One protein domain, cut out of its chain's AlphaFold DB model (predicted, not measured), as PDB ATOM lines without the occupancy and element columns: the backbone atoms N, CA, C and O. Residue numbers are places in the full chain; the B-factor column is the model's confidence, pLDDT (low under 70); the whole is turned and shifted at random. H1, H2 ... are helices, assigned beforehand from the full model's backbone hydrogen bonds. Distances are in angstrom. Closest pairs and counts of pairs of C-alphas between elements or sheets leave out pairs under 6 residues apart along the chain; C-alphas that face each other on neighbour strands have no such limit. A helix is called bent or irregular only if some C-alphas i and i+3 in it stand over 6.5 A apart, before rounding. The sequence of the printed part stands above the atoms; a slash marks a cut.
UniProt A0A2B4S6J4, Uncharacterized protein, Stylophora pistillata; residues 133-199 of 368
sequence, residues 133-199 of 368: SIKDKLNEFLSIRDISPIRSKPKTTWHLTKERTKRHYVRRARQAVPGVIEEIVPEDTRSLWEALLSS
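What this domain is: This is residues 133 to 199 of the 368 residues of an uncharacterized protein of Stylophora pistillata (UniProt A0A2B4S6J4). One long helix, H2, makes the length of this domain; the short helix H3 folds back at its far end to make a V with it, and H1 crosses H2 at a wide angle on the side away from H3. The arrangement is open, with few contacts: a long link, residues 145 to 162, leads from H1 to the start of H2, and residues 159 to 164 and 194 to 199 stick out. The printed part has 67 residues with three named helices in the order H1, H2, H3, and no named strand; its class is all helix. It is loose, with a radius of gyration of the C-alphas of 13.8 A, and spans 37 by 28 by 18 A.

Where its parts are: H1 takes residues 133 to 144 and measures 17.0 A from first to last C-alpha, starting at C-alpha 133, (-3.419, 40.175, 76.501). Residues 145 to 162 hold no named element. H2, residues 163 to 184, is the longest helix and measures 31.8 A; its C-alpha 163 is at (20.657, 43.385, 61.630). H2 is neither bent nor irregular, but only just: C-alphas 175 and 178 are 6.4 A apart. H3, residues 189 to 198, measures 14.2 A and ends with C-alpha 198 at (23.569, 54.693, 87.015).

How they stand to each other: H1 touches no helix, but it is near H2. The two are close but not clearly touching, with 1 pair of C-alphas within 8 A, that of Leu 142 and Ala 176 at 7.0 A. Their lines are about perpendicular at 72 degrees, only just past a steep tilt. H2 and H3 touch, H2 with residues 178 to 182 alone; the closest C-alphas are those of Glu 182 and Thr 189, 5.9 A apart. They run opposite ways at a steep tilt of 61 degrees. H1 and H3 are apart. In H1 and H3 every O i to N i+4 pair is within hydrogen-bond range; in H2, 16 of 18 are.

The domain as a whole: The two C-alphas farthest apart are those of Leu 160 and Glu 187, at 39.2 A, and the first and last printed C-alphas, of Ser 133 and Ser 199, are 30.3 A apart. The printed part has no cut. The link from H1 to H2 is long, with 18 residues; the link from H2 to H3 is tight, with 4. Residues 159 to 164 stand free, and so do residues 194 to 199, of which 194 to 198 belong to H3. Without these stretches the body has 55 residues and spans 37 by 22 by 17 A. The mean pLDDT of the printed part is 79.1; the model's confidence is low, under 70, at residues 155 to 160 and at residue 199.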
ATOM      1  N   SER A 133      -2.739  39.110  75.738       73.12
ATOM      2  CA  SER A 133      -3.419  40.175  76.501       73.12
ATOM      3  C   SER A 133      -2.465  41.287  76.984       73.12
ATOM      4  O   SER A 133      -2.793  42.472  76.913       73.12
ATOM      5  N   ILE A 134      -1.250  40.935  77.425       77.25
ATOM      6  CA  ILE A 134      -0.224  41.912  77.846       77.25
ATOM      7  C   ILE A 134       0.295  42.744  76.660       77.25
ATOM      8  O   ILE A 134       0.555  43.940  76.799       77.25
ATOM      9  N   LYS A 135       0.451  42.126  75.484       79.62
ATOM     10  CA  LYS A 135       0.919  42.802  74.266       79.62
ATOM     11  C   LYS A 135      -0.120  43.811  73.772       79.62
ATOM     12  O   LYS A 135       0.259  44.889  73.317       79.62
ATOM     13  N   ASP A 136      -1.399  43.474  73.877       81.31
ATOM     14  CA  ASP A 136      -2.486  44.334  73.415       81.31
ATOM     15  C   ASP A 136      -2.652  45.556  74.327       81.31
ATOM     16  O   ASP A 136      -2.668  46.674  73.818       81.31
ATOM     17  N   LYS A 137      -2.576  45.383  75.656       84.56
ATOM     18  CA  LYS A 137      -2.511  46.502  76.621       84.56
ATOM     19  C   LYS A 137      -1.306  47.426  76.402       84.56
ATOM     20  O   LYS A 137      -1.418  48.644  76.515       84.56
ATOM     21  N   LEU A 138      -0.140  46.873  76.052       84.06
ATOM     22  CA  LEU A 138       1.023  47.689  75.687       84.06
ATOM     23  C   LEU A 138       0.784  48.464  74.379       84.06
ATOM     24  O   LEU A 138       1.187  49.616  74.266       84.06
ATOM     25  N   ASN A 139       0.135  47.854  73.386       86.12
ATOM     26  CA  ASN A 139      -0.189  48.528  72.128       86.12
ATOM     27  C   ASN A 139      -1.247  49.628  72.306       86.12
ATOM     28  O   ASN A 139      -1.147  50.652  71.634       86.12
ATOM     29  N   GLU A 140      -2.201  49.443  73.219       87.12
ATOM     30  CA  GLU A 140      -3.167  50.457  73.652       87.12
ATOM     31  C   GLU A 140      -2.443  51.671  74.258       87.12
ATOM     32  O   GLU A 140      -2.573  52.777  73.729       87.12
ATOM     33  N   PHE A 141      -1.569  51.463  75.251       87.38
ATOM     34  CA  PHE A 141      -0.734  52.528  75.825       87.38
ATOM     35  C   PHE A 141       0.095  53.276  74.767       87.38
ATOM     36  O   PHE A 141       0.104  54.506  74.722       87.38
ATOM     37  N   LEU A 142       0.757  52.543  73.864       84.75
ATOM     38  CA  LEU A 142       1.533  53.157  72.783       84.75
ATOM     39  C   LEU A 142       0.650  53.971  71.825       84.75
ATOM     40  O   LEU A 142       1.096  55.014  71.353       84.75
ATOM     41  N   SER A 143      -0.589  53.538  71.569       84.44
ATOM     42  CA  SER A 143      -1.526  54.273  70.712       84.44
ATOM     43  C   SER A 143      -2.013  55.586  71.333       84.44
ATOM     44  O   SER A 143      -2.146  56.565  70.609       84.44
ATOM     45  N   ILE A 144      -2.183  55.641  72.661       85.88
ATOM     46  CA  ILE A 144      -2.534  56.867  73.403       85.88
ATOM     47  C   ILE A 144      -1.404  57.910  73.327       85.88
ATOM     48  O   ILE A 144      -1.665  59.109  73.333       85.88
ATOM     49  N   ARG A 145      -0.146  57.462  73.221       76.88
ATOM     50  CA  ARG A 145       1.052  58.315  73.111       76.88
ATOM     51  C   ARG A 145       1.531  58.550  71.663       76.88
ATOM     52  O   ARG A 145       2.693  58.892  71.465       76.88
ATOM     53  N   ASP A 146       0.687  58.326  70.650       79.88
ATOM     54  CA  ASP A 146       1.012  58.452  69.210       79.88
ATOM     55  C   ASP A 146       2.210  57.592  68.716       79.88
ATOM     56  O   ASP A 146       2.800  57.817  67.650       79.88
ATOM     57  N   ILE A 147       2.571  56.533  69.450       81.25
ATOM     58  CA  ILE A 147       3.661  55.615  69.096       81.25
ATOM     59  C   ILE A 147       3.100  54.410  68.331       81.25
ATOM     60  O   ILE A 147       2.181  53.721  68.764       81.25
ATOM     61  N   SER A 148       3.693  54.081  67.176       78.69
ATOM     62  CA  SER A 148       3.152  52.991  66.348       78.69
ATOM     63  C   SER A 148       3.293  51.596  67.007       78.69
ATOM     64  O   SER A 148       4.423  51.224  67.352       78.69
ATOM     65  N   PRO A 149       2.214  50.778  67.054       80.88
ATOM     66  CA  PRO A 149       2.167  49.483  67.746       80.88
ATOM     67  C   PRO A 149       3.255  48.456  67.392       80.88
ATOM     68  O   PRO A 149       3.743  48.367  66.254       80.88
ATOM     69  N   ILE A 150       3.565  47.595  68.364       81.88
ATOM     70  CA  ILE A 150       4.482  46.456  68.251       81.88
ATOM     71  C   ILE A 150       3.724  45.260  67.659       81.88
ATOM     72  O   ILE A 150       3.088  44.461  68.350       81.88
ATOM     73  N   ARG A 151       3.799  45.129  66.329       71.50
ATOM     74  CA  ARG A 151       3.042  44.117  65.570       71.50
ATOM     75  C   ARG A 151       3.477  42.675  65.870       71.50
ATOM     76  O   ARG A 151       2.622  41.793  65.957       71.50
ATOM     77  N   SER A 152       4.770  42.423  66.076       74.38
ATOM     78  CA  SER A 152       5.324  41.083  66.320       74.38
ATOM     79  C   SER A 152       6.394  41.067  67.418       74.38
ATOM     80  O   SER A 152       7.094  42.054  67.637       74.38
ATOM     81  N   LYS A 153       6.512  39.919  68.100       75.75
ATOM     82  CA  LYS A 153       7.643  39.555  68.969       75.75
ATOM     83  C   LYS A 153       8.727  38.875  68.096       75.75
ATOM     84  O   LYS A 153       8.373  38.231  67.100       75.75
ATOM     85  N   PRO A 154      10.035  38.996  68.396       72.88
ATOM     86  CA  PRO A 154      11.075  38.291  67.646       72.88
ATOM     87  C   PRO A 154      10.948  36.771  67.841       72.88
ATOM     88  O   PRO A 154      10.969  36.288  68.964       72.88
ATOM     89  N   LYS A 155      10.842  36.013  66.740       68.19
ATOM     90  CA  LYS A 155      10.755  34.535  66.759       68.19
ATOM     91  C   LYS A 155      12.104  33.834  66.991       68.19
ATOM     92  O   LYS A 155      12.154  32.617  67.102       68.19
ATOM     93  N   THR A 156      13.199  34.588  66.985       66.62
ATOM     94  CA  THR A 156      14.582  34.098  67.062       66.62
ATOM     95  C   THR A 156      15.328  34.853  68.148       66.62
ATOM     96  O   THR A 156      15.061  36.037  68.361       66.62
ATOM     97  N   THR A 157      16.302  34.207  68.790       65.94
ATOM     98  CA  THR A 157      17.127  34.850  69.823       65.94
ATOM     99  C   THR A 157      17.804  36.123  69.299       65.94
ATOM    100  O   THR A 157      18.149  36.246  68.116       65.94
ATOM    101  N   TRP A 158      17.990  37.108  70.185       68.00
ATOM    102  CA  TRP A 158      18.473  38.440  69.804       68.00
ATOM    103  C   TRP A 158      19.804  38.386  69.046       68.00
ATOM    104  O   TRP A 158      19.941  39.015  68.000       68.00
ATOM    105  N   HIS A 159      20.757  37.571  69.505       66.75
ATOM    106  CA  HIS A 159      22.087  37.479  68.899       66.75
ATOM    107  C   HIS A 159      22.046  36.998  67.435       66.75
ATOM    108  O   HIS A 159      22.717  37.587  66.583       66.75
ATOM    109  N   LEU A 160      21.201  36.004  67.125       69.06
ATOM    110  CA  LEU A 160      21.031  35.407  65.788       69.06
ATOM    111  C   LEU A 160      20.116  36.223  64.854       69.06
ATOM    112  O   LEU A 160      20.016  35.940  63.661       69.06
ATOM    113  N   THR A 161      19.438  37.243  65.377       75.38
ATOM    114  CA  THR A 161      18.480  38.046  64.610       75.38
ATOM    115  C   THR A 161      19.187  38.945  63.583       75.38
ATOM    116  O   THR A 161      20.201  39.584  63.880       75.38
ATOM    117  N   LYS A 162      18.630  39.030  62.363       76.12
ATOM    118  CA  LYS A 162      19.155  39.865  61.265       76.12
ATOM    119  C   LYS A 162      19.255  41.338  61.679       76.12
ATOM    120  O   LYS A 162      18.343  41.885  62.296       76.12
ATOM    121  N   GLU A 163      20.319  42.007  61.244       70.12
ATOM    122  CA  GLU A 163      20.657  43.385  61.630       70.12
ATOM    123  C   GLU A 163      19.534  44.408  61.355       70.12
ATOM    124  O   GLU A 163      19.199  45.226  62.211       70.12
ATOM    125  N   ARG A 164      18.852  44.305  60.206       75.06
ATOM    126  CA  ARG A 164      17.666  45.127  59.880       75.06
ATOM    127  C   ARG A 164      16.548  44.985  60.924       75.06
ATOM    128  O   ARG A 164      15.875  45.962  61.247       75.06
ATOM    129  N   THR A 165      16.364  43.781  61.457       76.31
ATOM    130  CA  THR A 165      15.342  43.458  62.459       76.31
ATOM    131  C   THR A 165      15.764  43.929  63.855       76.31
ATOM    132  O   THR A 165      14.943  44.513  64.558       76.31
ATOM    133  N   LYS A 166      17.049  43.792  64.225       79.12
ATOM    134  CA  LYS A 166      17.614  44.396  65.451       79.12
ATOM    135  C   LYS A 166      17.367  45.907  65.483       79.12
ATOM    136  O   LYS A 166      16.769  46.413  66.430       79.12
ATOM    137  N   ARG A 167      17.722  46.619  64.404       79.06
ATOM    138  CA  ARG A 167      17.493  48.072  64.268       79.06
ATOM    139  C   ARG A 167      16.023  48.461  64.393       79.06
ATOM    140  O   ARG A 167      15.730  49.487  65.001       79.06
ATOM    141  N   HIS A 168      15.099  47.654  63.862       80.62
ATOM    142  CA  HIS A 168      13.664  47.890  64.038       80.62
ATOM    143  C   HIS A 168      13.274  47.884  65.523       80.62
ATOM    144  O   HIS A 168      12.690  48.857  65.996       80.62
ATOM    145  N   TYR A 169      13.633  46.834  66.266       82.50
ATOM    146  CA  TYR A 169      13.290  46.720  67.685       82.50
ATOM    147  C   TYR A 169      14.007  47.758  68.560       82.50
ATOM    148  O   TYR A 169      13.357  48.358  69.411       82.50
ATOM    149  N   VAL A 170      15.285  48.070  68.303       81.88
ATOM    150  CA  VAL A 170      15.995  49.170  68.992       81.88
ATOM    151  C   VAL A 170      15.295  50.511  68.756       81.88
ATOM    152  O   VAL A 170      15.113  51.286  69.695       81.88
ATOM    153  N   ARG A 171      14.839  50.784  67.523       80.19
ATOM    154  CA  ARG A 171      14.068  51.998  67.216       80.19
ATOM    155  C   ARG A 171      12.725  52.026  67.953       80.19
ATOM    156  O   ARG A 171      12.304  53.100  68.359       80.19
ATOM    157  N   ARG A 172      12.064  50.877  68.145       83.44
ATOM    158  CA  ARG A 172      10.815  50.782  68.924       83.44
ATOM    159  C   ARG A 172      11.038  50.991  70.417       83.44
ATOM    160  O   ARG A 172      10.337  51.810  70.995       83.44
ATOM    161  N   ALA A 173      12.046  50.353  71.010       83.62
ATOM    162  CA  ALA A 173      12.409  50.574  72.410       83.62
ATOM    163  C   ALA A 173      12.733  52.055  72.681       83.62
ATOM    164  O   ALA A 173      12.210  52.632  73.627       83.62
ATOM    165  N   ARG A 174      13.494  52.707  71.787       82.12
ATOM    166  CA  ARG A 174      13.801  54.148  71.873       82.12
ATOM    167  C   ARG A 174      12.561  55.054  71.821       82.12
ATOM    168  O   ARG A 174      12.633  56.166  72.318       82.12
ATOM    169  N   GLN A 175      11.460  54.616  71.209       81.19
ATOM    170  CA  GLN A 175      10.204  55.378  71.180       81.19
ATOM    171  C   GLN A 175       9.336  55.097  72.412       81.19
ATOM    172  O   GLN A 175       8.777  56.023  72.977       81.19
ATOM    173  N   ALA A 176       9.245  53.835  72.839       84.00
ATOM    174  CA  ALA A 176       8.394  53.426  73.954       84.00
ATOM    175  C   ALA A 176       8.937  53.850  75.330       84.00
ATOM    176  O   ALA A 176       8.170  54.290  76.179       84.00
ATOM    177  N   VAL A 177      10.247  53.714  75.560       85.94
ATOM    178  CA  VAL A 177      10.845  53.912  76.893       85.94
ATOM    179  C   VAL A 177      10.739  55.363  77.397       85.94
ATOM    180  O   VAL A 177      10.330  55.521  78.544       85.94
ATOM    181  N   PRO A 178      11.005  56.417  76.594       82.81
ATOM    182  CA  PRO A 178      10.787  57.799  77.034       82.81
ATOM    183  C   PRO A 178       9.332  58.083  77.415       82.81
ATOM    184  O   PRO A 178       9.095  58.628  78.483       82.81
ATOM    185  N   GLY A 179       8.361  57.612  76.622       82.06
ATOM    186  CA  GLY A 179       6.937  57.800  76.922       82.06
ATOM    187  C   GLY A 179       6.486  57.136  78.229       82.06
ATOM    188  O   GLY A 179       5.607  57.658  78.901       82.06
ATOM    189  N   VAL A 180       7.112  56.023  78.634       84.81
ATOM    190  CA  VAL A 180       6.886  55.414  79.961       84.81
ATOM    191  C   VAL A 180       7.527  56.245  81.077       84.81
ATOM    192  O   VAL A 180       6.945  56.384  82.146       84.81
ATOM    193  N   ILE A 181       8.711  56.817  80.848       84.31
ATOM    194  CA  ILE A 181       9.408  57.657  81.836       84.31
ATOM    195  C   ILE A 181       8.659  58.979  82.060       84.31
ATOM    196  O   ILE A 181       8.542  59.412  83.202       84.31
ATOM    197  N   GLU A 182       8.095  59.566  81.003       84.69
ATOM    198  CA  GLU A 182       7.233  60.758  81.052       84.69
ATOM    199  C   GLU A 182       5.951  60.558  81.876       84.69
ATOM    200  O   GLU A 182       5.497  61.509  82.505       84.69
ATOM    201  N   GLU A 183       5.365  59.353  81.901       84.94
ATOM    202  CA  GLU A 183       4.237  59.039  82.802       84.94
ATOM    203  C   GLU A 183       4.672  58.936  84.271       84.94
ATOM    204  O   GLU A 183       3.913  59.276  85.174       84.94
ATOM    205  N   ILE A 184       5.885  58.431  84.528       83.50
ATOM    206  CA  ILE A 184       6.374  58.180  85.893       83.50
ATOM    207  C   ILE A 184       6.884  59.478  86.536       83.50
ATOM    208  O   ILE A 184       6.641  59.708  87.719       83.50
ATOM    209  N   VAL A 185       7.588  60.325  85.775       85.06
ATOM    210  CA  VAL A 185       8.071  61.645  86.212       85.06
ATOM    211  C   VAL A 185       7.921  62.644  85.052       85.06
ATOM    212  O   VAL A 185       8.782  62.679  84.173       85.06
ATOM    213  N   PRO A 186       6.866  63.483  85.040       79.12
ATOM    214  CA  PRO A 186       6.608  64.402  83.930       79.12
ATOM    215  C   PRO A 186       7.557  65.613  83.887       79.12
ATOM    216  O   PRO A 186       7.805  66.147  82.809       79.12
ATOM    217  N   GLU A 187       8.096  66.053  85.030       78.38
ATOM    218  CA  GLU A 187       8.897  67.290  85.121       78.38
ATOM    219  C   GLU A 187      10.415  67.073  84.978       78.38
ATOM    220  O   GLU A 187      11.117  67.949  84.477       78.38
ATOM    221  N   ASP A 188      10.928  65.901  85.368       79.69
ATOM    222  CA  ASP A 188      12.354  65.547  85.285       79.69
ATOM    223  C   ASP A 188      12.585  64.099  84.807       79.69
ATOM    224  O   ASP A 188      13.074  63.210  85.513       79.69
ATOM    225  N   THR A 189      12.237  63.868  83.542       81.56
ATOM    226  CA  THR A 189      12.499  62.606  82.833       81.56
ATOM    227  C   THR A 189      13.992  62.295  82.709       81.56
ATOM    228  O   THR A 189      14.388  61.127  82.632       81.56
ATOM    229  N   ARG A 190      14.837  63.332  82.678       79.75
ATOM    230  CA  ARG A 190      16.267  63.216  82.397       79.75
ATOM    231  C   ARG A 190      17.044  62.720  83.606       79.75
ATOM    232  O   ARG A 190      17.798  61.761  83.455       79.75
ATOM    233  N   SER A 191      16.835  63.299  84.787       83.00
ATOM    234  CA  SER A 191      17.476  62.809  86.009       83.00
ATOM    235  C   SER A 191      17.016  61.393  86.343       83.00
ATOM    236  O   SER A 191      17.843  60.577  86.741       83.00
ATOM    237  N   LEU A 192      15.739  61.045  86.108       82.38
ATOM    238  CA  LEU A 192      15.273  59.664  86.271       82.38
ATOM    239  C   LEU A 192      15.974  58.705  85.292       82.38
ATOM    240  O   LEU A 192      16.403  57.628  85.699       82.38
ATOM    241  N   TRP A 193      16.146  59.087  84.023       81.56
ATOM    242  CA  TRP A 193      16.878  58.279  83.039       81.56
ATOM    243  C   TRP A 193      18.363  58.107  83.397       81.56
ATOM    244  O   TRP A 193      18.887  56.993  83.353       81.56
ATOM    245  N   GLU A 194      19.043  59.183  83.794       80.44
ATOM    246  CA  GLU A 194      20.458  59.155  84.187       80.44
ATOM    247  C   GLU A 194      20.664  58.376  85.506       80.44
ATOM    248  O   GLU A 194      21.618  57.598  85.624       80.44
ATOM    249  N   ALA A 195      19.725  58.468  86.455       78.94
ATOM    250  CA  ALA A 195      19.691  57.647  87.668       78.94
ATOM    251  C   ALA A 195      19.403  56.164  87.374       78.94
ATOM    252  O   ALA A 195      20.040  55.293  87.967       78.94
ATOM    253  N   LEU A 196      18.507  55.854  86.432       77.69
ATOM    254  CA  LEU A 196      18.193  54.485  86.009       77.69
ATOM    255  C   LEU A 196      19.376  53.820  85.288       77.69
ATOM    256  O   LEU A 196      19.628  52.637  85.496       77.69
ATOM    257  N   LEU A 197      20.146  54.578  84.499       75.25
ATOM    258  CA  LEU A 197      21.389  54.098  83.879       75.25
ATOM    259  C   LEU A 197      22.540  53.938  84.887       75.25
ATOM    260  O   LEU A 197      23.373  53.045  84.730       75.25
ATOM    261  N   SER A 198      22.584  54.780  85.923       72.75
ATOM    262  CA  SER A 198      23.569  54.693  87.015       72.75
ATOM    263  C   SER A 198      23.220  53.605  88.043       72.75
ATOM    264  O   SER A 198      24.091  53.093  88.752       72.75
ATOM    265  N   SER A 199      21.944  53.226  88.115       69.00
ATOM    266  CA  SER A 199      21.412  52.171  88.969       69.00
ATOM    267  C   SER A 199      21.868  50.788  88.500       69.00
ATOM    268  O   SER A 199      21.314  50.192  87.573       69.00
TER     269      SER A 199